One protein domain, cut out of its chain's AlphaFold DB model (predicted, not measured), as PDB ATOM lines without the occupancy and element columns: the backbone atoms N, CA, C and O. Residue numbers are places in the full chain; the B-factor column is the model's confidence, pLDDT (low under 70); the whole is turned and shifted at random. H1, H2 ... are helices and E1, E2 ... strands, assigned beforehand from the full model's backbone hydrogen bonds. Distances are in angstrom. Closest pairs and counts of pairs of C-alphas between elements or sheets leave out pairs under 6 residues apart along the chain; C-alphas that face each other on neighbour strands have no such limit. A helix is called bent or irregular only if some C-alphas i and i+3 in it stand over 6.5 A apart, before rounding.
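What this domain is: This is residues 20 to 224 of the 224 residues of an uncharacterized protein of marine metagenome (UniProt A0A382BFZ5). A strongly twisted sheet of five strands stands between helices in three layers, H1, H2 and H10 on one face and H7 on the other. Beyond H7, H3 and H4 pack on it, with H6 packing on both. The printed part has 205 residues with ten named helices and five named strands, in the order H1 H2 E1 H3 H4 H5 H6 E2 E3 H7 E4 H8 H9 E5 H10; the class is mixed, helices and strands. The mixed sheet runs E1 E2 E3 E4 E5. The whole is compact, radius of gyration of the C-alphas 16.8 A, spanning 52 by 39 by 27 A.

How they stand to each other: Along the printed part come H1, residues 20 to 30, H2, 33 to 39, E1, 52 to 57, H3, 59 to 66, H4, 71 to 86, H5, 89 to 95, H6, 114 to 123, E2, 127 to 132, E3, 136 to 143, H7, 159 to 174, E4, 179 to 186, H8, 189 to 192, H9, 196 to 203, E5, 212 to 214, and H10, 215 to 223. H1 is irregular, but only just: C-alphas 24 and 27 are 6.9 A apart. H1 and H2 lie on the same face, at heights over the sheet of 8.3 A and 8.0 A. H10 touches H1, closest C-alphas Met 28 and Gln 222, 6.5 A, at a shallow tilt of 17 degrees, and H2, closest Phe 36 and Ala 221, 5.0 A. E1 and E2 are antiparallel, N 54 and O 130 at 2.9 A; E2 and E3 form a hairpin, N 138 and O 131 at 2.8 A. E3 and E4 are parallel, N 139 and O 181 at 3.0 A, as are E4 and E5, N 213 and O 184 at 2.8 A. E3, H7, E4 and E4, H8 H9, E5 are strand-helix-strand units, parallel neighbour strands with helices between, both crossovers right-handed. H7 is on the opposite face from H1, height 8.6 A, over E3. As hub H7 touches H3, H4, H9 and, only just, H6, with 3 pairs of C-alphas within 8 A; its closest C-alphas to H4 are Ile 169 and Ala 81, 5.7 A. H8 and H9 only graze the sheet, and H5 touches no helix. Every O i to N i+4 pair is within hydrogen-bond range in H2, H3, H4, H5, H6, H7 and H9, 3 of 5 in H10 and 3 of 7 in H1, with 5 of 8 O i to N i+3 pairs there; H8 is too short.

Where its parts are: H1, 17.3 A long, begins at C-alpha 20 (-29.003, -46.655, 7.197). H4 measures 21.4 A, H7 22.4 A, E3 22.5 A and E4 23.2 A. H10 ends at C-alpha 223 (-22.610, -58.772, 18.822).

The domain as a whole: The C-alphas farthest apart, Glu 112 and Val 223, are 51.9 A apart. The printed part has no cut; H2 to E1, H5 to H6 and E3 to H7 are long links. Residues 145 to 146 and 224 have pLDDT under 70.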
ATOM      1  N   ARG A  20     -29.442 -45.270   7.015       74.38
ATOM      2  CA  ARG A  20     -29.003 -46.655   7.197       74.38
ATOM      3  C   ARG A  20     -27.568 -46.725   7.702       74.38
ATOM      4  O   ARG A  20     -27.348 -47.449   8.666       74.38
ATOM      5  N   THR A  21     -26.634 -45.950   7.151       82.31
ATOM      6  CA  THR A  21     -25.266 -45.869   7.698       82.31
ATOM      7  C   THR A  21     -25.306 -45.519   9.179       82.31
ATOM      8  O   THR A  21     -24.774 -46.257  10.005       82.31
ATOM      9  N   THR A  22     -26.055 -44.484   9.561       82.69
ATOM     10  CA  THR A  22     -26.213 -44.128  10.976       82.69
ATOM     11  C   THR A  22     -26.836 -45.262  11.794       82.69
ATOM     12  O   THR A  22     -26.328 -45.596  12.859       82.69
ATOM     13  N   VAL A  23     -27.906 -45.904  11.321       84.44
ATOM     14  CA  VAL A  23     -28.566 -47.002  12.051       84.44
ATOM     15  C   VAL A  23     -27.637 -48.198  12.252       84.44
ATOM     16  O   VAL A  23     -27.589 -48.751  13.347       84.44
ATOM     17  N   TYR A  24     -26.879 -48.586  11.230       86.12
ATOM     18  CA  TYR A  24     -25.994 -49.744  11.303       86.12
ATOM     19  C   TYR A  24     -24.690 -49.453  12.048       86.12
ATOM     20  O   TYR A  24     -24.173 -50.347  12.706       86.12
ATOM     21  N   PHE A  25     -24.159 -48.233  12.010       89.00
ATOM     22  CA  PHE A  25     -22.882 -47.927  12.663       89.00
ATOM     23  C   PHE A  25     -23.029 -47.246  14.029       89.00
ATOM     24  O   PHE A  25     -22.134 -47.375  14.863       89.00
ATOM     25  N   SER A  26     -24.166 -46.609  14.335       85.88
ATOM     26  CA  SER A  26     -24.407 -45.990  15.651       85.88
ATOM     27  C   SER A  26     -24.193 -46.927  16.851       85.88
ATOM     28  O   SER A  26     -23.620 -46.462  17.841       85.88
ATOM     29  N   PRO A  27     -24.517 -48.242  16.807       86.56
ATOM     30  CA  PRO A  27     -24.231 -49.133  17.930       86.56
ATOM     31  C   PRO A  27     -22.733 -49.254  18.238       86.56
ATOM     32  O   PRO A  27     -22.361 -49.537  19.378       86.56
ATOM     33  N   MET A  28     -21.856 -49.013  17.258       87.69
ATOM     34  CA  MET A  28     -20.405 -49.142  17.423       87.69
ATOM     35  C   MET A  28     -19.783 -48.015  18.250       87.69
ATOM     36  O   MET A  28     -18.750 -48.239  18.883       87.69
ATOM     37  N   PHE A  29     -20.448 -46.858  18.349       83.62
ATOM     38  CA  PHE A  29     -20.019 -45.749  19.212       83.62
ATOM     39  C   PHE A  29     -20.060 -46.104  20.705       83.62
ATOM     40  O   PHE A  29     -19.391 -45.463  21.510       83.62
ATOM     41  N   SER A  30     -20.786 -47.160  21.090       76.69
ATOM     42  CA  SER A  30     -20.851 -47.659  22.473       76.69
ATOM     43  C   SER A  30     -19.669 -48.564  22.873       76.69
ATOM     44  O   SER A  30     -19.798 -49.403  23.760       76.69
ATOM     45  N   GLY A  31     -18.509 -48.405  22.222       74.88
ATOM     46  CA  GLY A  31     -17.285 -49.157  22.529       74.88
ATOM     47  C   GLY A  31     -17.162 -50.502  21.809       74.88
ATOM     48  O   GLY A  31     -16.456 -51.381  22.292       74.88
ATOM     49  N   LYS A  32     -17.838 -50.680  20.667       82.62
ATOM     50  CA  LYS A  32     -17.795 -51.918  19.858       82.62
ATOM     51  C   LYS A  32     -17.052 -51.764  18.528       82.62
ATOM     52  O   LYS A  32     -16.859 -52.744  17.818       82.62
ATOM     53  N   SER A  33     -16.603 -50.550  18.207       87.19
ATOM     54  CA  SER A  33     -15.810 -50.225  17.012       87.19
ATOM     55  C   SER A  33     -14.572 -51.113  16.843       87.19
ATOM     56  O   SER A  33     -14.234 -51.482  15.722       87.19
ATOM     57  N   TYR A  34     -13.924 -51.517  17.939       88.69
ATOM     58  CA  TYR A  34     -12.715 -52.346  17.890       88.69
ATOM     59  C   TYR A  34     -12.928 -53.725  17.259       88.69
ATOM     60  O   TYR A  34     -12.080 -54.180  16.500       88.69
ATOM     61  N   LYS A  35     -14.085 -54.355  17.484       89.81
ATOM     62  CA  LYS A  35     -14.406 -55.659  16.883       89.81
ATOM     63  C   LYS A  35     -14.633 -55.542  15.390       89.81
ATOM     64  O   LYS A  35     -14.271 -56.432  14.631       89.81
ATOM     65  N   PHE A  36     -15.207 -54.424  14.957       92.81
ATOM     66  CA  PHE A  36     -15.331 -54.160  13.535       92.81
ATOM     67  C   PHE A  36     -13.960 -53.932  12.889       92.81
ATOM     68  O   PHE A  36     -13.704 -54.479  11.824       92.81
ATOM     69  N   ALA A  37     -13.039 -53.232  13.560       92.19
ATOM     70  CA  ALA A  37     -11.658 -53.121  13.091       92.19
ATOM     71  C   ALA A  37     -10.960 -54.496  12.983       92.19
ATOM     72  O   ALA A  37     -10.242 -54.735  12.017       92.19
ATOM     73  N   GLU A  38     -11.203 -55.424  13.915       90.56
ATOM     74  CA  GLU A  38     -10.701 -56.807  13.827       90.56
ATOM     75  C   GLU A  38     -11.274 -57.562  12.618       90.56
ATOM     76  O   GLU A  38     -10.515 -58.201  11.890       90.56
ATOM     77  N   VAL A  39     -12.583 -57.444  12.353       90.69
ATOM     78  CA  VAL A  39     -13.228 -58.019  11.154       90.69
ATOM     79  C   VAL A  39     -12.594 -57.485   9.867       90.69
ATOM     80  O   VAL A  39     -12.423 -58.238   8.912       90.69
ATOM     81  N   LEU A  40     -12.195 -56.212   9.858       92.69
ATOM     82  CA  LEU A  40     -11.515 -55.558   8.736       92.69
ATOM     83  C   LEU A  40     -10.015 -55.892   8.630       92.69
ATOM     84  O   LEU A  40      -9.341 -55.387   7.727       92.69
ATOM     85  N   GLY A  41      -9.484 -56.725   9.531       87.88
ATOM     86  CA  GLY A  41      -8.101 -57.199   9.501       87.88
ATOM     87  C   GLY A  41      -7.102 -56.371  10.313       87.88
ATOM     88  O   GLY A  41      -5.902 -56.471  10.062       87.88
ATOM     89  N   ALA A  42      -7.542 -55.566  11.289       84.69
ATOM     90  CA  ALA A  42      -6.627 -54.838  12.171       84.69
ATOM     91  C   ALA A  42      -5.672 -55.791  12.910       84.69
ATOM     92  O   ALA A  42      -6.109 -56.629  13.701       84.69
ATOM     93  N   THR A  43      -4.358 -55.627  12.706       81.50
ATOM     94  CA  THR A  43      -3.337 -56.397  13.436       81.50
ATOM     95  C   THR A  43      -2.260 -55.505  14.087       81.50
ATOM     96  O   THR A  43      -1.720 -54.590  13.463       81.50
ATOM     97  N   PRO A  44      -1.886 -55.743  15.362       82.94
ATOM     98  CA  PRO A  44      -2.545 -56.640  16.314       82.94
ATOM     99  C   PRO A  44      -3.963 -56.154  16.657       82.94
ATOM    100  O   PRO A  44      -4.320 -55.021  16.345       82.94
ATOM    101  N   ALA A  45      -4.747 -56.999  17.327       84.31
ATOM    102  CA  ALA A  45      -6.004 -56.567  17.931       84.31
ATOM    103  C   ALA A  45      -5.757 -55.395  18.899       84.31
ATOM    104  O   ALA A  45      -4.748 -55.362  19.613       84.31
ATOM    105  N   PHE A  46      -6.678 -54.430  18.920       85.19
ATOM    106  CA  PHE A  46      -6.559 -53.220  19.731       85.19
ATOM    107  C   PHE A  46      -7.600 -53.203  20.849       85.19
ATOM    108  O   PHE A  46      -8.737 -53.630  20.640       85.19
ATOM    109  N   PRO A  47      -7.257 -52.674  22.039       87.44
ATOM    110  CA  PRO A  47      -8.237 -52.522  23.102       87.44
ATOM    111  C   PRO A  47      -9.347 -51.544  22.675       87.44
ATOM    112  O   PRO A  47      -9.074 -50.617  21.908       87.44
ATOM    113  N   PRO A  48     -10.572 -51.664  23.226       86.12
ATOM    114  CA  PRO A  48     -11.717 -50.841  22.827       86.12
ATOM    115  C   PRO A  48     -11.437 -49.333  22.817       86.12
ATOM    116  O   PRO A  48     -11.820 -48.629  21.889       86.12
ATOM    117  N   ALA A  49     -10.712 -48.837  23.826       86.88
ATOM    118  CA  ALA A  49     -10.389 -47.417  23.974       86.88
ATOM    119  C   ALA A  49      -9.411 -46.876  22.911       86.88
ATOM    120  O   ALA A  49      -9.287 -45.662  22.762       86.88
ATOM    121  N   ALA A  50      -8.712 -47.757  22.191       90.00
ATOM    122  CA  ALA A  50      -7.769 -47.384  21.142       90.00
ATOM    123  C   ALA A  50      -8.418 -47.296  19.752       90.00
ATOM    124  O   ALA A  50      -7.727 -46.928  18.805       90.00
ATOM    125  N   VAL A  51      -9.711 -47.626  19.621       91.25
ATOM    126  CA  VAL A  51     -10.417 -47.596  18.336       91.25
ATOM    127  C   VAL A  51     -11.507 -46.536  18.342       91.25
ATOM    128  O   VAL A  51     -12.491 -46.627  19.079       91.25
ATOM    129  N   ARG A  52     -11.352 -45.538  17.477       92.50
ATOM    130  CA  ARG A  52     -12.334 -44.467  17.277       92.50
ATOM    131  C   ARG A  52     -13.134 -44.730  16.014       92.50
ATOM    132  O   ARG A  52     -12.619 -45.339  15.084       92.50
ATOM    133  N   ILE A  53     -14.384 -44.282  15.997       93.25
ATOM    134  CA  ILE A  53     -15.245 -44.329  14.816       93.25
ATOM    135  C   ILE A  53     -15.842 -42.945  14.573       93.25
ATOM    136  O   ILE A  53     -16.278 -42.281  15.513       93.25
ATOM    137  N   GLU A  54     -15.864 -42.531  13.313       91.62
ATOM    138  CA  GLU A  54     -16.520 -41.317  12.833       91.62
ATOM    139  C   GLU A  54     -17.374 -41.647  11.602       91.62
ATOM    140  O   GLU A  54     -17.104 -42.618  10.891       91.62
ATOM    141  N   LEU A  55     -18.422 -40.855  11.364       92.25
ATOM    142  CA  LEU A  55     -19.296 -40.976  10.194       92.25
ATOM    143  C   LEU A  55     -19.273 -39.678   9.383       92.25
ATOM    144  O   LEU A  55     -19.148 -38.601   9.967       92.25
ATOM    145  N   PHE A  56     -19.447 -39.783   8.063       91.19
ATOM    146  CA  PHE A  56     -19.519 -38.651   7.123       91.19
ATOM    147  C   PHE A  56     -18.315 -37.702   7.239       91.19
ATOM    148  O   PHE A  56     -18.432 -36.478   7.350       91.19
ATOM    149  N   TRP A  57     -17.126 -38.297   7.254       92.44
ATOM    150  CA  TRP A  57     -15.866 -37.639   7.558       92.44
ATOM    151  C   TRP A  57     -15.345 -36.808   6.382       92.44
ATOM    152  O   TRP A  57     -15.175 -37.323   5.276       92.44
ATOM    153  N   LYS A  58     -15.019 -35.527   6.627       94.00
ATOM    154  CA  LYS A  58     -14.362 -34.631   5.651       94.00
ATOM    155  C   LYS A  58     -12.937 -34.300   6.070       94.00
ATOM    156  O   LYS A  58     -12.581 -33.137   6.277       94.00
ATOM    157  N   GLY A  59     -12.109 -35.336   6.166       92.06
ATOM    158  CA  GLY A  59     -10.790 -35.286   6.796       92.06
ATOM    159  C   GLY A  59      -9.910 -34.105   6.398       92.06
ATOM    160  O   GLY A  59      -9.503 -33.328   7.257       92.06
ATOM    161  N   VAL A  60      -9.647 -33.913   5.100       95.75
ATOM    162  CA  VAL A  60      -8.755 -32.831   4.636       95.75
ATOM    163  C   VAL A  60      -9.332 -31.448   4.944       95.75
ATOM    164  O   VAL A  60      -8.587 -30.540   5.317       95.75
ATOM    165  N   ARG A  61     -10.654 -31.273   4.825       96.12
ATOM    166  CA  ARG A  61     -11.331 -30.003   5.126       96.12
ATOM    167  C   ARG A  61     -11.207 -29.653   6.600       96.12
ATOM    168  O   ARG A  61     -10.829 -28.527   6.928       96.12
ATOM    169  N   ASP A  62     -11.510 -30.617   7.455       94.44
ATOM    170  CA  ASP A  62     -11.574 -30.406   8.894       94.44
ATOM    171  C   ASP A  62     -10.156 -30.261   9.472       94.44
ATOM    172  O   ASP A  62      -9.902 -29.341  10.251       94.44
ATOM    173  N   TYR A  63      -9.191 -31.050   8.983       94.69
ATOM    174  CA  TYR A  63      -7.768 -30.899   9.302       94.69
ATOM    175  C   TYR A  63      -7.226 -29.526   8.894       94.69
ATOM    176  O   TYR A  63      -6.623 -28.833   9.711       94.69
ATOM    177  N   ARG A  64      -7.483 -29.080   7.653       95.62
ATOM    178  CA  ARG A  64      -7.054 -27.753   7.186       95.62
ATOM    179  C   ARG A  64      -7.558 -26.651   8.118       95.62
ATOM    180  O   ARG A  64      -6.806 -25.728   8.423       95.62
ATOM    181  N   HIS A  65      -8.830 -26.722   8.511       94.00
ATOM    182  CA  HIS A  65      -9.436 -25.727   9.390       94.00
ATOM    183  C   HIS A  65      -8.807 -25.750  10.787       94.00
ATOM    184  O   HIS A  65      -8.423 -24.696  11.286       94.00
ATOM    185  N   ARG A  66      -8.640 -26.943  11.372       95.12
ATOM    186  CA  ARG A  66      -8.050 -27.138  12.703       95.12
ATOM    187  C   ARG A  66      -6.610 -26.632  12.792       95.12
ATOM    188  O   ARG A  66      -6.267 -25.948  13.745       95.12
ATOM    189  N   GLU A  67      -5.793 -26.941  11.789       94.25
ATOM    190  CA  GLU A  67      -4.371 -26.573  11.755       94.25
ATOM    191  C   GLU A  67      -4.118 -25.156  11.204       94.25
ATOM    192  O   GLU A  67      -2.971 -24.735  11.063       94.25
ATOM    193  N   GLY A  68      -5.167 -24.418  10.820       95.38
ATOM    194  CA  GLY A  68      -5.033 -23.066  10.269       95.38
ATOM    195  C   GLY A  68      -4.234 -22.994   8.960       95.38
ATOM    196  O   GLY A  68      -3.629 -21.965   8.660       95.38
ATOM    197  N   ILE A  69      -4.209 -24.069   8.163       96.44
ATOM    198  CA  ILE A  69      -3.371 -24.149   6.958       96.44
ATOM    199  C   ILE A  69      -3.944 -23.251   5.855       96.44
ATOM    200  O   ILE A  69      -5.112 -23.361   5.448       96.44
ATOM    201  N   SER A  70      -3.093 -22.368   5.325       97.56
ATOM    202  CA  SER A  70      -3.453 -21.500   4.206       97.56
ATOM    203  C   SER A  70      -3.836 -22.327   2.975       97.56
ATOM    204  O   SER A  70      -3.413 -23.469   2.794       97.56
ATOM    205  N   ARG A  71      -4.669 -21.763   2.096       96.00
ATOM    206  CA  ARG A  71      -5.093 -22.480   0.887       96.00
ATOM    207  C   ARG A  71      -3.896 -22.866   0.005       96.00
ATOM    208  O   ARG A  71      -3.810 -24.013  -0.414       96.00
ATOM    209  N   LYS A  72      -2.973 -21.926  -0.194       96.69
ATOM    210  CA  LYS A  72      -1.773 -22.099  -1.015       96.69
ATOM    211  C   LYS A  72      -0.820 -23.150  -0.437       96.69
ATOM    212  O   LYS A  72      -0.264 -23.952  -1.176       96.69
ATOM    213  N   ASP A  73      -0.648 -23.172   0.887       97.56
ATOM    214  CA  ASP A  73       0.198 -24.184   1.529       97.56
ATOM    215  C   ASP A  73      -0.411 -25.581   1.434       97.56
ATOM    216  O   ASP A  73       0.328 -26.547   1.251       97.56
ATOM    217  N   LEU A  74      -1.740 -25.696   1.544       97.88
ATOM    218  CA  LEU A  74      -2.414 -26.975   1.342       97.88
ATOM    219  C   LEU A  74      -2.245 -27.460  -0.101       97.88
ATOM    220  O   LEU A  74      -1.919 -28.625  -0.283       97.88
ATOM    221  N   GLU A  75      -2.427 -26.585  -1.094       98.00
ATOM    222  CA  GLU A  75      -2.260 -26.929  -2.516       98.00
ATOM    223  C   GLU A  75      -0.872 -27.514  -2.796       98.00
ATOM    224  O   GLU A  75      -0.777 -28.631  -3.303       98.00
ATOM    225  N   ARG A  76       0.193 -26.839  -2.339       97.69
ATOM    226  CA  ARG A  76       1.566 -27.352  -2.455       97.69
ATOM    227  C   ARG A  76       1.720 -28.730  -1.801       97.69
ATOM    228  O   ARG A  76       2.208 -29.660  -2.433       97.69
ATOM    229  N   LYS A  77       1.281 -28.880  -0.545       98.12
ATOM    230  CA  LYS A  77       1.407 -30.146   0.200       98.12
ATOM    231  C   LYS A  77       0.623 -31.294  -0.447       98.12
ATOM    232  O   LYS A  77       1.080 -32.433  -0.413       98.12
ATOM    233  N   VAL A  78      -0.554 -31.008  -1.008       98.31
ATOM    234  CA  VAL A  78      -1.392 -31.991  -1.708       98.31
ATOM    235  C   VAL A  78      -0.707 -32.470  -2.977       98.31
ATOM    236  O   VAL A  78      -0.631 -33.677  -3.178       98.31
ATOM    237  N   VAL A  79      -0.188 -31.558  -3.801       97.75
ATOM    238  CA  VAL A  79       0.516 -31.904  -5.046       97.75
ATOM    239  C   VAL A  79       1.765 -32.724  -4.744       97.75
ATOM    240  O   VAL A  79       1.903 -33.828  -5.254       97.75
ATOM    241  N   GLU A  80       2.608 -32.263  -3.814       97.88
ATOM    242  CA  GLU A  80       3.812 -32.994  -3.396       97.88
ATOM    243  C   GLU A  80       3.495 -34.410  -2.887       97.88
ATOM    244  O   GLU A  80       4.251 -35.353  -3.130       97.88
ATOM    245  N   ALA A  81       2.389 -34.577  -2.153       97.94
ATOM    246  CA  ALA A  81       1.952 -35.883  -1.676       97.94
ATOM    247  C   ALA A  81       1.345 -36.744  -2.788       97.94
ATOM    248  O   ALA A  81       1.577 -37.953  -2.811       97.94
ATOM    249  N   TYR A  82       0.598 -36.142  -3.708       98.38
ATOM    250  CA  TYR A  82       0.014 -36.842  -4.841       98.38
ATOM    251  C   TYR A  82       1.100 -37.374  -5.775       98.38
ATOM    252  O   TYR A  82       1.148 -38.574  -6.023       98.38
ATOM    253  N   ASP A  83       2.038 -36.528  -6.193       97.38
ATOM    254  CA  ASP A  83       3.113 -36.909  -7.115       97.38
ATOM    255  C   ASP A  83       4.020 -37.991  -6.529       97.38
ATOM    256  O   ASP A  83       4.506 -38.867  -7.240       97.38
ATOM    257  N   ARG A  84       4.224 -37.973  -5.209       96.88
ATOM    258  CA  ARG A  84       5.041 -38.977  -4.526       96.88
ATOM    259  C   ARG A  84       4.402 -40.364  -4.511       96.88
ATOM    260  O   ARG A  84       5.120 -41.345  -4.666       96.88
ATOM    261  N   ASN A  85       3.094 -40.451  -4.267       96.44
ATOM    262  CA  ASN A  85       2.419 -41.731  -4.005       96.44
ATOM    263  C   ASN A  85       1.580 -42.236  -5.182       96.44
ATOM    264  O   ASN A  85       1.267 -43.420  -5.243       96.44
ATOM    265  N   PHE A  86       1.192 -41.345  -6.094       97.31
ATOM    266  CA  PHE A  86       0.177 -41.593  -7.116       97.31
ATOM    267  C   PHE A  86       0.611 -41.105  -8.507       97.31
ATOM    268  O   PHE A  86      -0.236 -40.906  -9.376       97.31
ATOM    269  N   SER A  87       1.916 -40.954  -8.759       94.81
ATOM    270  CA  SER A  87       2.455 -40.522 -10.062       94.81
ATOM    271  C   SER A  87       2.013 -41.395 -11.240       94.81
ATOM    272  O   SER A  87       1.806 -40.885 -12.338       94.81
ATOM    273  N   ASN A  88       1.817 -42.696 -11.016       96.25
ATOM    274  CA  ASN A  88       1.379 -43.635 -12.052       96.25
ATOM    275  C   ASN A  88      -0.145 -43.814 -12.119       96.25
ATOM    276  O   ASN A  88      -0.637 -44.477 -13.033       96.25
ATOM    277  N   LEU A  89      -0.909 -43.172 -11.224       97.06
ATOM    278  CA  LEU A  89      -2.334 -43.452 -11.033       97.06
ATOM    279  C   LEU A  89      -3.160 -43.263 -12.308       97.06
ATOM    280  O   LEU A  89      -4.056 -44.055 -12.593       97.06
ATOM    281  N   ARG A  90      -2.860 -42.235 -13.111       95.88
ATOM    282  CA  ARG A  90      -3.535 -42.044 -14.403       95.88
ATOM    283  C   ARG A  90      -3.295 -43.233 -15.336       95.88
ATOM    284  O   ARG A  90      -4.234 -43.691 -15.983       95.88
ATOM    285  N   GLY A  91      -2.056 -43.718 -15.406       96.12
ATOM    286  CA  GLY A  91      -1.686 -44.886 -16.202       96.12
ATOM    287  C   GLY A  91      -2.394 -46.148 -15.720       96.12
ATOM    288  O   GLY A  91      -2.954 -46.871 -16.539       96.12
ATOM    289  N   ASP A  92      -2.458 -46.354 -14.405       96.69
ATOM    290  CA  ASP A  92      -3.143 -47.500 -13.799       96.69
ATOM    291  C   ASP A  92      -4.647 -47.494 -14.115       96.69
ATOM    292  O   ASP A  92      -5.216 -48.520 -14.492       96.69
ATOM    293  N   VAL A  93      -5.295 -46.325 -14.026       95.81
ATOM    294  CA  VAL A  93      -6.721 -46.160 -14.357       95.81
ATOM    295  C   VAL A  93      -6.973 -46.376 -15.853       95.81
ATOM    296  O   VAL A  93      -7.926 -47.066 -16.200       95.81
ATOM    297  N   LEU A  94      -6.127 -45.841 -16.741       94.19
ATOM    298  CA  LEU A  94      -6.241 -46.060 -18.192       94.19
ATOM    299  C   LEU A  94      -5.986 -47.521 -18.585       94.19
ATOM    300  O   LEU A  94      -6.625 -48.040 -19.498       94.19
ATOM    301  N   GLY A  95      -5.059 -48.191 -17.899       94.38
ATOM    302  CA  GLY A  95      -4.775 -49.611 -18.094       94.38
ATOM    303  C   GLY A  95      -5.921 -50.516 -17.634       94.38
ATOM    304  O   GLY A  95      -6.072 -51.629 -18.141       94.38
ATOM    305  N   PHE A  96      -6.764 -50.040 -16.715       94.00
ATOM    306  CA  PHE A  96      -7.965 -50.733 -16.268       94.00
ATOM    307  C   PHE A  96      -9.137 -50.466 -17.225       94.00
ATOM    308  O   PHE A  96      -9.987 -49.611 -16.988       94.00
ATOM    309  N   GLN A  97      -9.182 -51.236 -18.314       86.31
ATOM    310  CA  GLN A  97     -10.072 -51.090 -19.485       86.31
ATOM    311  C   GLN A  97     -11.598 -51.088 -19.212       86.31
ATOM    312  O   GLN A  97     -12.389 -51.031 -20.149       86.31
ATOM    313  N   GLU A  98     -12.035 -51.176 -17.956       89.62
ATOM    314  CA  GLU A  98     -13.451 -51.180 -17.560       89.62
ATOM    315  C   GLU A  98     -13.987 -49.799 -17.184       89.62
ATOM    316  O   GLU A  98     -15.188 -49.655 -16.936       89.62
ATOM    317  N   PHE A  99     -13.114 -48.796 -17.088       91.12
ATOM    318  CA  PHE A  99     -13.527 -47.417 -16.868       91.12
ATOM    319  C   PHE A  99     -13.837 -46.699 -18.178       91.12
ATOM    320  O   PHE A  99     -13.320 -47.034 -19.243       91.12
ATOM    321  N   ALA A 100     -14.700 -45.689 -18.077       85.88
ATOM    322  CA  ALA A 100     -14.945 -44.769 -19.176       85.88
ATOM    323  C   ALA A 100     -13.671 -43.980 -19.517       85.88
ATOM    324  O   ALA A 100     -12.767 -43.835 -18.689       85.88
ATOM    325  N   GLU A 101     -13.629 -43.449 -20.736       88.25
ATOM    326  CA  GLU A 101     -12.521 -42.624 -21.204       88.25
ATOM    327  C   GLU A 101     -12.301 -41.408 -20.290       88.25
ATOM    328  O   GLU A 101     -13.249 -40.762 -19.833       88.25
ATOM    329  N   LEU A 102     -11.030 -41.112 -20.013       90.88
ATOM    330  CA  LEU A 102     -10.625 -39.996 -19.169       90.88
ATOM    331  C   LEU A 102     -10.311 -38.756 -20.001       90.88
ATOM    332  O   LEU A 102      -9.554 -38.814 -20.971       90.88
ATOM    333  N   GLU A 103     -10.764 -37.601 -19.531       91.38
ATOM    334  CA  GLU A 103     -10.345 -36.312 -20.069       91.38
ATOM    335  C   GLU A 103      -8.890 -35.998 -19.676       91.38
ATOM    336  O   GLU A 103      -8.321 -36.565 -18.732       91.38
ATOM    337  N   GLY A 104      -8.266 -35.054 -20.388       88.25
ATOM    338  CA  GLY A 104      -6.867 -34.671 -20.158       88.25
ATOM    339  C   GLY A 104      -6.577 -34.176 -18.734       88.25
ATOM    340  O   GLY A 104      -5.484 -34.387 -18.231       88.25
ATOM    341  N   GLY A 105      -7.571 -33.579 -18.064       90.12
ATOM    342  CA  GLY A 105      -7.444 -33.053 -16.699       90.12
ATOM    343  C   GLY A 105      -7.733 -34.053 -15.573       90.12
ATOM    344  O   GLY A 105      -7.748 -33.654 -14.409       90.12
ATOM    345  N   HIS A 106      -8.016 -35.322 -15.876       95.31
ATOM    346  CA  HIS A 106      -8.278 -36.342 -14.853       95.31
ATOM    347  C   HIS A 106      -6.983 -36.987 -14.359       95.31
ATOM    348  O   HIS A 106      -6.099 -37.297 -15.154       95.31
ATOM    349  N   TYR A 107      -6.889 -37.241 -13.055       95.75
ATOM    350  CA  TYR A 107      -5.741 -37.895 -12.410       95.75
ATOM    351  C   TYR A 107      -4.382 -37.203 -12.609       95.75
ATOM    352  O   TYR A 107      -3.346 -37.821 -12.366       95.75
ATOM    353  N   VAL A 108      -4.382 -35.930 -13.007       93.12
ATOM    354  CA  VAL A 108      -3.180 -35.100 -13.157       93.12
ATOM    355  C   VAL A 108      -3.108 -34.045 -12.056       93.12
ATOM    356  O   VAL A 108      -4.130 -33.546 -11.577       93.12
ATOM    357  N   SER A 109      -1.887 -33.716 -11.659       91.50
ATOM    358  CA  SER A 109      -1.549 -32.717 -10.642       91.50
ATOM    359  C   SER A 109      -0.914 -31.455 -11.234       91.50
ATOM    360  O   SER A 109      -0.799 -30.454 -10.528       91.50
ATOM    361  N   ASP A 110      -0.567 -31.468 -12.522       88.44
ATOM    362  CA  ASP A 110       0.095 -30.385 -13.240       88.44
ATOM    363  C   ASP A 110      -0.797 -29.737 -14.318       88.44
ATOM    364  O   ASP A 110      -1.851 -30.242 -14.711       88.44
ATOM    365  N   GLY A 111      -0.393 -28.543 -14.759       86.00
ATOM    366  CA  GLY A 111      -1.134 -27.744 -15.734       86.00
ATOM    367  C   GLY A 111      -2.055 -26.688 -15.117       86.00
ATOM    368  O   GLY A 111      -2.021 -26.386 -13.921       86.00
ATOM    369  N   GLU A 112      -2.868 -26.052 -15.963       84.44
ATOM    370  CA  GLU A 112      -3.643 -24.877 -15.563       84.44
ATOM    371  C   GLU A 112      -4.657 -25.215 -14.454       84.44
ATOM    372  O   GLU A 112      -5.596 -25.990 -14.643       84.44
ATOM    373  N   ARG A 113      -4.477 -24.597 -13.277       88.56
ATOM    374  CA  ARG A 113      -5.313 -24.777 -12.070       88.56
ATOM    375  C   ARG A 113      -5.371 -26.214 -11.534       88.56
ATOM    376  O   ARG A 113      -6.216 -26.479 -10.676       88.56
ATOM    377  N   ALA A 114      -4.506 -27.123 -11.981       89.75
ATOM    378  CA  ALA A 114      -4.549 -28.529 -11.578       89.75
ATOM    379  C   ALA A 114      -4.397 -28.704 -10.062       89.75
ATOM    380  O   ALA A 114      -5.248 -29.337  -9.438       89.75
ATOM    381  N   GLU A 115      -3.430 -28.014  -9.448       93.56
ATOM    382  CA  GLU A 115      -3.215 -28.009  -7.993       93.56
ATOM    383  C   GLU A 115      -4.492 -27.630  -7.226       93.56
ATOM    384  O   GLU A 115      -4.909 -28.290  -6.268       93.56
ATOM    385  N   SER A 116      -5.162 -26.571  -7.690       95.81
ATOM    386  CA  SER A 116      -6.369 -26.053  -7.054       95.81
ATOM    387  C   SER A 116      -7.563 -26.983  -7.250       95.81
ATOM    388  O   SER A 116      -8.337 -27.210  -6.314       95.81
ATOM    389  N   ARG A 117      -7.708 -27.568  -8.445       96.31
ATOM    390  CA  ARG A 117      -8.763 -28.543  -8.747       96.31
ATOM    391  C   ARG A 117      -8.584 -29.824  -7.937       96.31
ATOM    392  O   ARG A 117      -9.549 -30.254  -7.311       96.31
ATOM    393  N   LEU A 118      -7.374 -30.376  -7.884       97.31
ATOM    394  CA  LEU A 118      -7.047 -31.557  -7.085       97.31
ATOM    395  C   LEU A 118      -7.294 -31.294  -5.594       97.31
ATOM    396  O   LEU A 118      -7.983 -32.064  -4.929       97.31
ATOM    397  N   THR A 119      -6.841 -30.151  -5.080       97.81
ATOM    398  CA  THR A 119      -7.064 -29.775  -3.675       97.81
ATOM    399  C   THR A 119      -8.545 -29.577  -3.357       97.81
ATOM    400  O   THR A 119      -9.019 -30.013  -2.307       97.81
ATOM    401  N   ASN A 120      -9.316 -28.963  -4.261       97.38
ATOM    402  CA  ASN A 120     -10.774 -28.880  -4.119       97.38
ATOM    403  C   ASN A 120     -11.420 -30.259  -4.111       97.38
ATOM    404  O   ASN A 120     -12.370 -30.483  -3.363       97.38
ATOM    405  N   ASN A 121     -10.881 -31.184  -4.901       96.62
ATOM    406  CA  ASN A 121     -11.359 -32.548  -4.933       96.62
ATOM    407  C   ASN A 121     -11.236 -33.224  -3.566       96.62
ATOM    408  O   ASN A 121     -12.208 -33.811  -3.095       96.62
ATOM    409  N   LEU A 122     -10.072 -33.094  -2.924       97.81
ATOM    410  CA  LEU A 122      -9.797 -33.649  -1.598       97.81
ATOM    411  C   LEU A 122     -10.635 -32.971  -0.506       97.81
ATOM    412  O   LEU A 122     -11.225 -33.652   0.325       97.81
ATOM    413  N   LEU A 123     -10.754 -31.638  -0.523       97.19
ATOM    414  CA  LEU A 123     -11.593 -30.905   0.440       97.19
ATOM    415  C   LEU A 123     -13.084 -31.242   0.326       97.19
ATOM    416  O   LEU A 123     -13.810 -31.171   1.317       97.19
ATOM    417  N   GLY A 124     -13.545 -31.545  -0.887       95.81
ATOM    418  CA  GLY A 124     -14.927 -31.919  -1.164       95.81
ATOM    419  C   GLY A 124     -15.237 -33.392  -0.904       95.81
ATOM    420  O   GLY A 124     -16.403 -33.771  -0.978       95.81
ATOM    421  N   THR A 125     -14.229 -34.218  -0.616       96.12
ATOM    422  CA  THR A 125     -14.417 -35.657  -0.426       96.12
ATOM    423  C   THR A 125     -14.943 -35.956   0.971       96.12
ATOM    424  O   THR A 125     -14.387 -35.508   1.972       96.12
ATOM    425  N   GLU A 126     -16.030 -36.720   1.014       95.00
ATOM    426  CA  GLU A 126     -16.634 -37.277   2.220       95.00
ATOM    427  C   GLU A 126     -16.424 -38.798   2.224       95.00
ATOM    428  O   GLU A 126     -16.437 -39.435   1.164       95.00
ATOM    429  N   ILE A 127     -16.185 -39.364   3.405       95.31
ATOM    430  CA  ILE A 127     -16.070 -40.807   3.644       95.31
ATOM    431  C   ILE A 127     -17.172 -41.203   4.629       95.31
ATOM    432  O   ILE A 127     -17.254 -40.619   5.710       95.31
ATOM    433  N   ASP A 128     -18.014 -42.175   4.272       93.88
ATOM    434  CA  ASP A 128     -19.212 -42.516   5.051       93.88
ATOM    435  C   ASP A 128     -18.879 -43.006   6.459       93.88
ATOM    436  O   ASP A 128     -19.535 -42.610   7.422       93.88
ATOM    437  N   VAL A 129     -17.859 -43.859   6.581       95.19
ATOM    438  CA  VAL A 129     -17.437 -44.458   7.851       95.19
ATOM    439  C   VAL A 129     -15.921 -44.437   7.943       95.19
ATOM    440  O   VAL A 129     -15.235 -44.866   7.022       95.19
ATOM    441  N   VAL A 130     -15.379 -43.990   9.070       96.25
ATOM    442  CA  VAL A 130     -13.943 -44.051   9.347       96.25
ATOM    443  C   VAL A 130     -13.723 -44.738  10.681       96.25
ATOM    444  O   VAL A 130     -14.372 -44.381  11.661       96.25
ATOM    445  N   LEU A 131     -12.800 -45.701  10.731       95.56
ATOM    446  CA  LEU A 131     -12.278 -46.221  11.992       95.56
ATOM    447  C   LEU A 131     -10.794 -45.904  12.102       95.56
ATOM    448  O   LEU A 131     -10.012 -46.235  11.216       95.56
ATOM    449  N   GLU A 132     -10.396 -45.302  13.214       94.94
ATOM    450  CA  GLU A 132      -8.993 -45.027  13.501       94.94
ATOM    451  C   GLU A 132      -8.491 -45.972  14.590       94.94
ATOM    452  O   GLU A 132      -9.106 -46.112  15.649       94.94
ATOM    453  N   THR A 133      -7.343 -46.589  14.329       94.50
ATOM    454  CA  THR A 133      -6.533 -47.333  15.299       94.50
ATOM    455  C   THR A 133      -5.127 -46.718  15.350       94.50
ATOM    456  O   THR A 133      -4.778 -45.915  14.483       94.50
ATOM    457  N   PRO A 134      -4.255 -47.116  16.295       93.75
ATOM    458  CA  PRO A 134      -2.871 -46.642  16.317       93.75
ATOM    459  C   PRO A 134      -2.074 -46.917  15.033       93.75
ATOM    460  O   PRO A 134      -1.121 -46.193  14.764       93.75
ATOM    461  N   LYS A 135      -2.432 -47.951  14.256       95.25
ATOM    462  CA  LYS A 135      -1.683 -48.377  13.059       95.25
ATOM    463  C   LYS A 135      -2.430 -48.219  11.739       95.25
ATOM    464  O   LYS A 135      -1.792 -48.209  10.693       95.25
ATOM    465  N   HIS A 136      -3.751 -48.113  11.777       96.69
ATOM    466  CA  HIS A 136      -4.578 -48.151  10.575       96.69
ATOM    467  C   HIS A 136      -5.646 -47.069  10.611       96.69
ATOM    468  O   HIS A 136      -6.213 -46.779  11.670       96.69
ATOM    469  N   LEU A 137      -5.952 -46.551   9.428       97.44
ATOM    470  CA  LEU A 137      -7.118 -45.737   9.142       97.44
ATOM    471  C   LEU A 137      -8.022 -46.525   8.188       97.44
ATOM    472  O   LEU A 137      -7.749 -46.626   6.993       97.44
ATOM    473  N   PHE A 138      -9.095 -47.096   8.720       98.06
ATOM    474  CA  PHE A 138     -10.095 -47.776   7.912       98.06
ATOM    475  C   PHE A 138     -11.039 -46.750   7.301       98.06
ATOM    476  O   PHE A 138     -11.574 -45.913   8.028       98.06
ATOM    477  N   ILE A 139     -11.271 -46.830   5.993       98.06
ATOM    478  CA  ILE A 139     -12.169 -45.922   5.273       98.06
ATOM    479  C   ILE A 139     -13.264 -46.713   4.563       98.06
ATOM    480  O   ILE A 139     -12.988 -47.630   3.795       98.06
ATOM    481  N   GLY A 140     -14.511 -46.379   4.856       96.62
ATOM    482  CA  GLY A 140     -15.688 -47.126   4.450       96.62
ATOM    483  C   GLY A 140     -16.591 -46.330   3.528       96.62
ATOM    484  O   GLY A 140     -16.947 -45.197   3.852       96.62
ATOM    485  N   GLU A 141     -17.005 -46.958   2.433       95.31
ATOM    486  CA  GLU A 141     -18.110 -46.494   1.591       95.31
ATOM    487  C   GLU A 141     -19.314 -47.427   1.752       95.31
ATOM    488  O   GLU A 141     -19.187 -48.654   1.671       95.31
ATOM    489  N   VAL A 142     -20.495 -46.845   1.942       91.56
ATOM    490  CA  VAL A 142     -21.754 -47.568   2.090       91.56
ATOM    491  C   VAL A 142     -22.615 -47.386   0.842       91.56
ATOM    492  O   VAL A 142     -23.003 -46.272   0.495       91.56
ATOM    493  N   LYS A 143     -23.006 -48.491   0.194       86.12
ATOM    494  CA  LYS A 143     -23.885 -48.486  -0.986       86.12
ATOM    495  C   LYS A 143     -25.157 -49.304  -0.797       86.12
ATOM    496  O   LYS A 143     -25.123 -50.456  -0.377       86.12
ATOM    497  N   HIS A 144     -26.278 -48.717  -1.210       71.25
ATOM    498  CA  HIS A 144     -27.584 -49.374  -1.273       71.25
ATOM    499  C   HIS A 144     -28.055 -49.447  -2.720       71.25
ATOM    500  O   HIS A 144     -28.260 -48.389  -3.313       71.25
ATOM    501  N   GLU A 145     -28.141 -50.659  -3.283       61.53
ATOM    502  CA  GLU A 145     -28.545 -51.009  -4.672       61.53
ATOM    503  C   GLU A 145     -27.994 -50.132  -5.827       61.53
ATOM    504  O   GLU A 145     -28.410 -50.252  -6.977       61.53
ATOM    505  N   SER A 146     -27.033 -49.257  -5.544       62.28
ATOM    506  CA  SER A 146     -26.529 -48.222  -6.440       62.28
ATOM    507  C   SER A 146     -25.078 -48.485  -6.801       62.28
ATOM    508  O   SER A 146     -24.304 -49.078  -6.046       62.28
ATOM    509  N   THR A 147     -24.704 -48.030  -7.992       71.81
ATOM    510  CA  THR A 147     -23.322 -48.047  -8.450       71.81
ATOM    511  C   THR A 147     -22.498 -46.991  -7.712       71.81
ATOM    512  O   THR A 147     -23.011 -46.009  -7.168       71.81
ATOM    513  N   PHE A 148     -21.182 -47.182  -7.689       80.94
ATOM    514  CA  PHE A 148     -20.264 -46.155  -7.208       80.94
ATOM    515  C   PHE A 148     -20.271 -44.948  -8.138       80.94
ATOM    516  O   PHE A 148     -20.203 -45.098  -9.360       80.94
ATOM    517  N   GLY A 149     -20.322 -43.752  -7.550       79.19
ATOM    518  CA  GLY A 149     -20.354 -42.513  -8.312       79.19
ATOM    519  C   GLY A 149     -19.057 -42.291  -9.088       79.19
ATOM    520  O   GLY A 149     -17.959 -42.599  -8.610       79.19
ATOM    521  N   ALA A 150     -19.198 -41.726 -10.280       82.75
ATOM    522  CA  ALA A 150     -18.117 -41.180 -11.087       82.75
ATOM    523  C   ALA A 150     -18.538 -39.771 -11.523       82.75
ATOM    524  O   ALA A 150     -19.628 -39.602 -12.065       82.75
ATOM    525  N   ASP A 151     -17.710 -38.763 -11.248       87.81
ATOM    526  CA  ASP A 151     -18.004 -37.370 -11.606       87.81
ATOM    527  C   ASP A 151     -16.879 -36.803 -12.473       87.81
ATOM    528  O   ASP A 151     -15.795 -36.490 -11.980       87.81
ATOM    529  N   GLY A 152     -17.148 -36.673 -13.775       85.19
ATOM    530  CA  GLY A 152     -16.186 -36.179 -14.763       85.19
ATOM    531  C   GLY A 152     -15.744 -34.727 -14.545       85.19
ATOM    532  O   GLY A 152     -14.754 -34.298 -15.128       85.19
ATOM    533  N   LYS A 153     -16.414 -33.957 -13.677       88.50
ATOM    534  CA  LYS A 153     -15.972 -32.596 -13.322       88.50
ATOM    535  C   LYS A 153     -14.763 -32.609 -12.380       88.50
ATOM    536  O   LYS A 153     -14.033 -31.613 -12.286       88.50
ATOM    537  N   LEU A 154     -14.561 -33.719 -11.674       91.88
ATOM    538  CA  LEU A 154     -13.505 -33.915 -10.689       91.88
ATOM    539  C   LEU A 154     -12.203 -34.381 -11.354       91.88
ATOM    540  O   LEU A 154     -12.213 -34.980 -12.420       91.88
ATOM    541  N   VAL A 155     -11.067 -34.112 -10.706       93.81
ATOM    542  CA  VAL A 155      -9.755 -34.649 -11.116       93.81
ATOM    543  C   VAL A 155      -9.701 -36.149 -10.818       93.81
ATOM    544  O   VAL A 155      -9.353 -36.950 -11.678       93.81
ATOM    545  N   LEU A 156     -10.093 -36.534  -9.605       95.81
ATOM    546  CA  LEU A 156     -10.277 -37.907  -9.149       95.81
ATOM    547  C   LEU A 156     -11.745 -38.285  -9.353       95.81
ATOM    548  O   LEU A 156     -12.594 -38.091  -8.475       95.81
ATOM    549  N   VAL A 157     -12.032 -38.786 -10.549       95.56
ATOM    550  CA  VAL A 157     -13.390 -39.037 -11.051       95.56
ATOM    551  C   VAL A 157     -14.092 -40.128 -10.243       95.56
ATOM    552  O   VAL A 157     -15.225 -39.948  -9.788       95.56
ATOM    553  N   HIS A 158     -13.396 -41.240 -10.011       96.12
ATOM    554  CA  HIS A 158     -13.930 -42.427  -9.347       96.12
ATOM    555  C   HIS A 158     -13.955 -42.259  -7.822       96.12
ATOM    556  O   HIS A 158     -12.927 -41.966  -7.206       96.12
ATOM    557  N   GLN A 159     -15.127 -42.446  -7.210       95.12
ATOM    558  CA  GLN A 159     -15.364 -42.216  -5.783       95.12
ATOM    559  C   GLN A 159     -14.425 -43.006  -4.860       95.12
ATOM    560  O   GLN A 159     -13.795 -42.388  -4.004       95.12
ATOM    561  N   LEU A 160     -14.284 -44.324  -5.049       96.88
ATOM    562  CA  LEU A 160     -13.454 -45.147  -4.152       96.88
ATOM    563  C   LEU A 160     -11.972 -44.760  -4.236       96.88
ATOM    564  O   LEU A 160     -11.299 -44.608  -3.217       96.88
ATOM    565  N   VAL A 161     -11.485 -44.512  -5.456       97.88
ATOM    566  CA  VAL A 161     -10.111 -44.045  -5.696       97.88
ATOM    567  C   VAL A 161      -9.894 -42.691  -5.026       97.88
ATOM    568  O   VAL A 161      -8.904 -42.486  -4.327       97.88
ATOM    569  N   ARG A 162     -10.845 -41.767  -5.192       97.75
ATOM    570  CA  ARG A 162     -10.783 -40.434  -4.595       97.75
ATOM    571  C   ARG A 162     -10.713 -40.486  -3.070       97.75
ATOM    572  O   ARG A 162      -9.916 -39.750  -2.489       97.75
ATOM    573  N   GLN A 163     -11.511 -41.331  -2.422       98.12
ATOM    574  CA  GLN A 163     -11.501 -41.486  -0.964       98.12
ATOM    575  C   GLN A 163     -10.166 -42.044  -0.463       98.12
ATOM    576  O   GLN A 163      -9.584 -41.483   0.466       98.12
ATOM    577  N   TYR A 164      -9.635 -43.076  -1.126       98.56
ATOM    578  CA  TYR A 164      -8.335 -43.660  -0.789       98.56
ATOM    579  C   TYR A 164      -7.180 -42.667  -0.933       98.56
ATOM    580  O   TYR A 164      -6.403 -42.476   0.007       98.56
ATOM    581  N   VAL A 165      -7.108 -41.969  -2.069       98.38
ATOM    582  CA  VAL A 165      -6.111 -40.914  -2.304       98.38
ATOM    583  C   VAL A 165      -6.233 -39.807  -1.253       98.38
ATOM    584  O   VAL A 165      -5.225 -39.374  -0.695       98.38
ATOM    585  N   THR A 166      -7.459 -39.382  -0.927       98.56
ATOM    586  CA  THR A 166      -7.716 -38.334   0.076       98.56
ATOM    587  C   THR A 166      -7.201 -38.727   1.458       98.56
ATOM    588  O   THR A 166      -6.496 -37.941   2.092       98.56
ATOM    589  N   ALA A 167      -7.525 -39.934   1.925       98.44
ATOM    590  CA  ALA A 167      -7.093 -40.426   3.230       98.44
ATOM    591  C   ALA A 167      -5.567 -40.592   3.302       98.44
ATOM    592  O   ALA A 167      -4.941 -40.155   4.269       98.44
ATOM    593  N   THR A 168      -4.963 -41.146   2.249       98.50
ATOM    594  CA  THR A 168      -3.513 -41.379   2.168       98.50
ATOM    595  C   THR A 168      -2.736 -40.064   2.194       98.50
ATOM    596  O   THR A 168      -1.804 -39.897   2.983       98.50
ATOM    597  N   ILE A 169      -3.157 -39.085   1.385       98.38
ATOM    598  CA  ILE A 169      -2.544 -37.753   1.367       98.38
ATOM    599  C   ILE A 169      -2.716 -37.057   2.718       98.38
ATOM    600  O   ILE A 169      -1.768 -36.430   3.194       98.38
ATOM    601  N   LEU A 170      -3.884 -37.170   3.360       98.31
ATOM    602  CA  LEU A 170      -4.094 -36.548   4.664       98.31
ATOM    603  C   LEU A 170      -3.110 -37.071   5.713       98.31
ATOM    604  O   LEU A 170      -2.500 -36.261   6.409       98.31
ATOM    605  N   LEU A 171      -2.941 -38.393   5.815       98.00
ATOM    606  CA  LEU A 171      -2.008 -38.992   6.772       98.00
ATOM    607  C   LEU A 171      -0.580 -38.496   6.541       98.00
ATOM    608  O   LEU A 171       0.079 -38.063   7.483       98.00
ATOM    609  N   GLN A 172      -0.136 -38.438   5.283       97.00
ATOM    610  CA  GLN A 172       1.182 -37.899   4.959       97.00
ATOM    611  C   GLN A 172       1.327 -36.423   5.356       97.00
ATOM    612  O   GLN A 172       2.348 -36.033   5.921       97.00
ATOM    613  N   ILE A 173       0.326 -35.590   5.063       96.31
ATOM    614  CA  ILE A 173       0.340 -34.163   5.414       96.31
ATOM    615  C   ILE A 173       0.351 -33.963   6.936       96.31
ATOM    616  O   ILE A 173       0.950 -32.996   7.418       96.31
ATOM    617  N   ALA A 174      -0.307 -34.857   7.675       96.00
ATOM    618  CA  ALA A 174      -0.331 -34.879   9.132       96.00
ATOM    619  C   ALA A 174       0.937 -35.483   9.762       96.00
ATOM    620  O   ALA A 174       1.125 -35.360  10.967       96.00
ATOM    621  N   GLY A 175       1.819 -36.102   8.968       95.06
ATOM    622  CA  GLY A 175       2.992 -36.814   9.481       95.06
ATOM    623  C   GLY A 175       2.637 -38.114  10.211       95.06
ATOM    624  O   GLY A 175       3.407 -38.585  11.044       95.06
ATOM    625  N   GLU A 176       1.473 -38.686   9.912       95.75
ATOM    626  CA  GLU A 176       0.947 -39.896  10.533       95.75
ATOM    627  C   GLU A 176       1.372 -41.134   9.741       95.75
ATOM    628  O   GLU A 176       1.111 -41.246   8.543       95.75
ATOM    629  N   ASN A 177       1.998 -42.095  10.420       94.19
ATOM    630  CA  ASN A 177       2.406 -43.363   9.821       94.19
ATOM    631  C   ASN A 177       1.354 -44.445  10.101       94.19
ATOM    632  O   ASN A 177       1.526 -45.270  11.000       94.19
ATOM    633  N   LYS A 178       0.242 -44.392   9.361       95.56
ATOM    634  CA  LYS A 178      -0.841 -45.380   9.418       95.56
ATOM    635  C   LYS A 178      -1.111 -45.946   8.028       95.56
ATOM    636  O   LYS A 178      -1.031 -45.225   7.038       95.56
ATOM    637  N   GLU A 179      -1.471 -47.219   7.963       95.69
ATOM    638  CA  GLU A 179      -1.952 -47.840   6.729       95.69
ATOM    639  C   GLU A 179      -3.417 -47.457   6.486       95.69
ATOM    640  O   GLU A 179      -4.241 -47.510   7.402       95.69
ATOM    641  N   VAL A 180      -3.756 -47.074   5.254       97.62
ATOM    642  CA  VAL A 180      -5.151 -46.840   4.864       97.62
ATOM    643  C   VAL A 180      -5.753 -48.149   4.384       97.62
ATOM    644  O   VAL A 180      -5.281 -48.714   3.403       97.62
ATOM    645  N   ILE A 181      -6.828 -48.594   5.035       97.88
ATOM    646  CA  ILE A 181      -7.522 -49.838   4.694       97.88
ATOM    647  C   ILE A 181      -8.961 -49.521   4.258       97.88
ATOM    648  O   ILE A 181      -9.845 -49.310   5.094       97.88
ATOM    649  N   PRO A 182      -9.231 -49.477   2.947       98.12
ATOM    650  CA  PRO A 182     -10.577 -49.405   2.408       98.12
ATOM    651  C   PRO A 182     -11.448 -50.597   2.804       98.12
ATOM    652  O   PRO A 182     -10.994 -51.744   2.867       98.12
ATOM    653  N   PHE A 183     -12.734 -50.321   2.971       98.00
ATOM    654  CA  PHE A 183     -13.792 -51.317   2.982       98.00
ATOM    655  C   PHE A 183     -15.056 -50.767   2.325       98.00
ATOM    656  O   PHE A 183     -15.248 -49.559   2.176       98.00
ATOM    657  N   VAL A 184     -15.922 -51.675   1.904       96.44
ATOM    658  CA  VAL A 184     -17.184 -51.353   1.243       96.44
ATOM    659  C   VAL A 184     -18.281 -52.174   1.894       96.44
ATOM    660  O   VAL A 184     -18.104 -53.374   2.091       96.44
ATOM    661  N   VAL A 185     -19.421 -51.552   2.180       94.94
ATOM    662  CA  VAL A 185     -20.614 -52.241   2.687       94.94
ATOM    663  C   VAL A 185     -21.778 -52.026   1.735       94.94
ATOM    664  O   VAL A 185     -22.015 -50.904   1.291       94.94
ATOM    665  N   GLY A 186     -22.556 -53.070   1.464       92.56
ATOM    666  CA  GLY A 186     -23.830 -52.898   0.774       92.56
ATOM    667  C   GLY A 186     -24.735 -54.115   0.801       92.56
ATOM    668  O   GLY A 186     -24.507 -55.069   1.538       92.56
ATOM    669  N   ASP A 187     -25.805 -54.069   0.010       89.94
ATOM    670  CA  ASP A 187     -26.869 -55.081   0.086       89.94
ATOM    671  C   ASP A 187     -26.459 -56.441  -0.514       89.94
ATOM    672  O   ASP A 187     -27.009 -57.472  -0.136       89.94
ATOM    673  N   SER A 188     -25.482 -56.463  -1.430       90.75
ATOM    674  CA  SER A 188     -24.972 -57.688  -2.056       90.75
ATOM    675  C   SER A 188     -23.472 -57.591  -2.321       90.75
ATOM    676  O   SER A 188     -23.033 -56.843  -3.198       90.75
ATOM    677  N   THR A 189     -22.679 -58.402  -1.621       92.88
ATOM    678  CA  THR A 189     -21.232 -58.510  -1.865       92.88
ATOM    679  C   THR A 189     -20.926 -58.947  -3.293       92.88
ATOM    680  O   THR A 189     -19.983 -58.444  -3.898       92.88
ATOM    681  N   ASP A 190     -21.734 -59.845  -3.858       92.12
ATOM    682  CA  ASP A 190     -21.549 -60.356  -5.220       92.12
ATOM    683  C   ASP A 190     -21.761 -59.268  -6.269       92.12
ATOM    684  O   ASP A 190     -21.034 -59.214  -7.262       92.12
ATOM    685  N   TYR A 191     -22.740 -58.389  -6.053       90.88
ATOM    686  CA  TYR A 191     -22.938 -57.223  -6.904       90.88
ATOM    687  C   TYR A 191     -21.773 -56.238  -6.761       90.88
ATOM    688  O   TYR A 191     -21.174 -55.843  -7.760       90.88
ATOM    689  N   LEU A 192     -21.395 -55.893  -5.525       92.44
ATOM    690  CA  LEU A 192     -20.312 -54.943  -5.252       92.44
ATOM    691  C   LEU A 192     -18.986 -55.388  -5.878       92.44
ATOM    692  O   LEU A 192     -18.332 -54.592  -6.554       92.44
ATOM    693  N   LYS A 193     -18.635 -56.673  -5.738       93.62
ATOM    694  CA  LYS A 193     -17.424 -57.286  -6.315       93.62
ATOM    695  C   LYS A 193     -17.380 -57.250  -7.842       93.62
ATOM    696  O   LYS A 193     -16.302 -57.395  -8.409       93.62
ATOM    697  N   LYS A 194     -18.517 -57.056  -8.516       92.12
ATOM    698  CA  LYS A 194     -18.586 -56.922  -9.981       92.12
ATOM    699  C   LYS A 194     -18.417 -55.485 -10.464       92.12
ATOM    700  O   LYS A 194     -18.215 -55.285 -11.656       92.12
ATOM    701  N   THR A 195     -18.492 -54.492  -9.581       93.25
ATOM    702  CA  THR A 195     -18.349 -53.089  -9.989       93.25
ATOM    703  C   THR A 195     -16.906 -52.775 -10.389       93.25
ATOM    704  O   THR A 195     -15.963 -53.195  -9.713       93.25
ATOM    705  N   SER A 196     -16.725 -51.992 -11.459       94.56
ATOM    706  CA  SER A 196     -15.395 -51.638 -11.975       94.56
ATOM    707  C   SER A 196     -14.530 -50.958 -10.909       94.56
ATOM    708  O   SER A 196     -13.350 -51.266 -10.786       94.56
ATOM    709  N   GLN A 197     -15.113 -50.087 -10.072       95.94
ATOM    710  CA  GLN A 197     -14.362 -49.412  -9.005       95.94
ATOM    711  C   GLN A 197     -13.852 -50.394  -7.942       95.94
ATOM    712  O   GLN A 197     -12.677 -50.336  -7.602       95.94
ATOM    713  N   VAL A 198     -14.678 -51.325  -7.449       96.06
ATOM    714  CA  VAL A 198     -14.227 -52.335  -6.468       96.06
ATOM    715  C   VAL A 198     -13.156 -53.235  -7.075       96.06
ATOM    716  O   VAL A 198     -12.128 -53.480  -6.448       96.06
ATOM    717  N   ARG A 199     -13.352 -53.687  -8.316       97.19
ATOM    718  CA  ARG A 199     -12.376 -54.535  -9.008       97.19
ATOM    719  C   ARG A 199     -11.046 -53.832  -9.249       97.19
ATOM    720  O   ARG A 199     -10.011 -54.469  -9.082       97.19
ATOM    721  N   PHE A 200     -11.073 -52.544  -9.583       97.69
ATOM    722  CA  PHE A 200      -9.870 -51.727  -9.686       97.69
ATOM    723  C   PHE A 200      -9.156 -51.610  -8.339       97.69
ATOM    724  O   PHE A 200      -7.977 -51.919  -8.243       97.69
ATOM    725  N   MET A 201      -9.869 -51.239  -7.271       98.12
ATOM    726  CA  MET A 201      -9.269 -51.117  -5.935       98.12
ATOM    727  C   MET A 201      -8.603 -52.428  -5.482       98.12
ATOM    728  O   MET A 201      -7.561 -52.402  -4.832       98.12
ATOM    729  N   ILE A 202      -9.187 -53.574  -5.844       97.69
ATOM    730  CA  ILE A 202      -8.630 -54.900  -5.557       97.69
ATOM    731  C   ILE A 202      -7.426 -55.215  -6.450       97.69
ATOM    732  O   ILE A 202      -6.440 -55.755  -5.956       97.69
ATOM    733  N   SER A 203      -7.467 -54.883  -7.746       97.06
ATOM    734  CA  SER A 203      -6.333 -55.123  -8.653       97.06
ATOM    735  C   SER A 203      -5.106 -54.285  -8.293       97.06
ATOM    736  O   SER A 203      -3.985 -54.741  -8.497       97.06
ATOM    737  N   GLN A 204      -5.314 -53.109  -7.695       96.81
ATOM    738  CA  GLN A 204      -4.259 -52.271  -7.121       96.81
ATOM    739  C   GLN A 204      -3.744 -52.774  -5.761       96.81
ATOM    740  O   GLN A 204      -2.786 -52.227  -5.220       96.81
ATOM    741  N   GLY A 205      -4.385 -53.788  -5.172       96.44
ATOM    742  CA  GLY A 205      -4.063 -54.284  -3.834       96.44
ATOM    743  C   GLY A 205      -4.482 -53.350  -2.694       96.44
ATOM    744  O   GLY A 205      -4.114 -53.601  -1.552       96.44
ATOM    745  N   TRP A 206      -5.250 -52.289  -2.968       97.38
ATOM    746  CA  TRP A 206      -5.700 -51.341  -1.944       97.38
ATOM    747  C   TRP A 206      -6.903 -51.863  -1.167       97.38
ATOM    748  O   TRP A 206      -7.007 -51.629   0.027       97.38
ATOM    749  N   LEU A 207      -7.826 -52.568  -1.823       97.69
ATOM    750  CA  LEU A 207      -8.996 -53.164  -1.178       97.69
ATOM    751  C   LEU A 207      -8.832 -54.682  -1.093       97.69
ATOM    752  O   LEU A 207      -8.619 -55.352  -2.101       97.69
ATOM    753  N   SER A 208      -9.000 -55.241   0.104       96.69
ATOM    754  CA  SER A 208      -9.097 -56.690   0.283       96.69
ATOM    755  C   SER A 208     -10.470 -57.204  -0.154       96.69
ATOM    756  O   SER A 208     -11.498 -56.608   0.163       96.69
ATOM    757  N   GLN A 209     -10.509 -58.372  -0.800       95.50
ATOM    758  CA  GLN A 209     -11.757 -59.091  -1.104       95.50
ATOM    759  C   GLN A 209     -12.590 -59.393   0.153       95.50
ATOM    760  O   GLN A 209     -13.816 -59.480   0.064       95.50
ATOM    761  N   ALA A 210     -11.930 -59.560   1.306       95.62
ATOM    762  CA  ALA A 210     -12.579 -59.781   2.597       95.62
ATOM    763  C   ALA A 210     -13.231 -58.506   3.161       95.62
ATOM    764  O   ALA A 210     -14.133 -58.604   3.981       95.62
ATOM    765  N   ASN A 211     -12.828 -57.329   2.675       97.12
ATOM    766  CA  ASN A 211     -13.347 -56.030   3.111       97.12
ATOM    767  C   ASN A 211     -14.485 -55.525   2.204       97.12
ATOM    768  O   ASN A 211     -14.858 -54.353   2.263       97.12
ATOM    769  N   VAL A 212     -15.043 -56.401   1.363       96.69
ATOM    770  CA  VAL A 212     -16.312 -56.176   0.664       96.69
ATOM    771  C   VAL A 212     -17.398 -56.929   1.422       96.69
ATOM    772  O   VAL A 212     -17.482 -58.153   1.332       96.69
ATOM    773  N   LEU A 213     -18.197 -56.180   2.172       95.44
ATOM    774  CA  LEU A 213     -19.054 -56.670   3.245       95.44
ATOM    775  C   LEU A 213     -20.540 -56.472   2.934       95.44
ATOM    776  O   LEU A 213     -20.928 -55.562   2.194       95.44
ATOM    777  N   ASP A 214     -21.375 -57.290   3.568       93.56
ATOM    778  CA  ASP A 214     -22.812 -57.060   3.656       93.56
ATOM    779  C   ASP A 214     -23.243 -56.510   5.027       93.56
ATOM    780  O   ASP A 214     -22.475 -56.365   5.982       93.56
ATOM    781  N   TRP A 215     -24.529 -56.188   5.148       91.44
ATOM    782  CA  TRP A 215     -25.121 -55.735   6.409       91.44
ATOM    783  C   TRP A 215     -25.084 -56.777   7.529       91.44
ATOM    784  O   TRP A 215     -25.161 -56.419   8.709       91.44
ATOM    785  N   GLY A 216     -25.018 -58.060   7.180       91.62
ATOM    786  CA  GLY A 216     -24.846 -59.162   8.113       91.62
ATOM    787  C   GLY A 216     -23.460 -59.149   8.752       91.62
ATOM    788  O   GLY A 216     -23.373 -59.338   9.964       91.62
ATOM    789  N   ASP A 217     -22.404 -58.863   7.988       92.06
ATOM    790  CA  ASP A 217     -21.041 -58.673   8.506       92.06
ATOM    791  C   ASP A 217     -20.991 -57.546   9.540       92.06
ATOM    792  O   ASP A 217     -20.525 -57.743  10.667       92.06
ATOM    793  N   VAL A 218     -21.559 -56.385   9.195       91.44
ATOM    794  CA  VAL A 218     -21.619 -55.224  10.097       91.44
ATOM    795  C   VAL A 218     -22.395 -55.562  11.370       91.44
ATOM    796  O   VAL A 218     -21.947 -55.242  12.470       91.44
ATOM    797  N   LYS A 219     -23.538 -56.252  11.249       90.06
ATOM    798  CA  LYS A 219     -24.330 -56.708  12.401       90.06
ATOM    799  C   LYS A 219     -23.553 -57.682  13.280       90.06
ATOM    800  O   LYS A 219     -23.575 -57.522  14.496       90.06
ATOM    801  N   ARG A 220     -22.850 -58.660  12.697       88.56
ATOM    802  CA  ARG A 220     -22.030 -59.626  13.448       88.56
ATOM    803  C   ARG A 220     -20.972 -58.917  14.290       88.56
ATOM    804  O   ARG A 220     -20.852 -59.213  15.474       88.56
ATOM    805  N   ALA A 221     -20.295 -57.915  13.733       86.94
ATOM    806  CA  ALA A 221     -19.294 -57.136  14.461       86.94
ATOM    807  C   ALA A 221     -19.847 -56.362  15.679       86.94
ATOM    808  O   ALA A 221     -19.082 -55.967  16.554       86.94
ATOM    809  N   GLN A 222     -21.166 -56.150  15.768       84.12
ATOM    810  CA  GLN A 222     -21.805 -55.493  16.917       84.12
ATOM    811  C   GLN A 222     -22.157 -56.450  18.067       84.12
ATOM    812  O   GLN A 222     -22.462 -55.981  19.169       84.12
ATOM    813  N   VAL A 223     -22.222 -57.759  17.817       77.25
ATOM    814  CA  VAL A 223     -22.610 -58.772  18.822       77.25
ATOM    815  C   VAL A 223     -21.469 -59.669  19.252       77.25
ATOM    816  O   VAL A 223     -21.526 -60.171  20.375       77.25
ATOM    817  N   LEU A 224     -20.459 -59.848  18.394       60.47
ATOM    818  CA  LEU A 224     -19.164 -60.370  18.822       60.47
ATOM    819  C   LEU A 224     -18.672 -59.566  20.007       60.47
ATOM    820  O   LEU A 224     -17.883 -60.116  20.806       60.47
TER     821      LEU A 224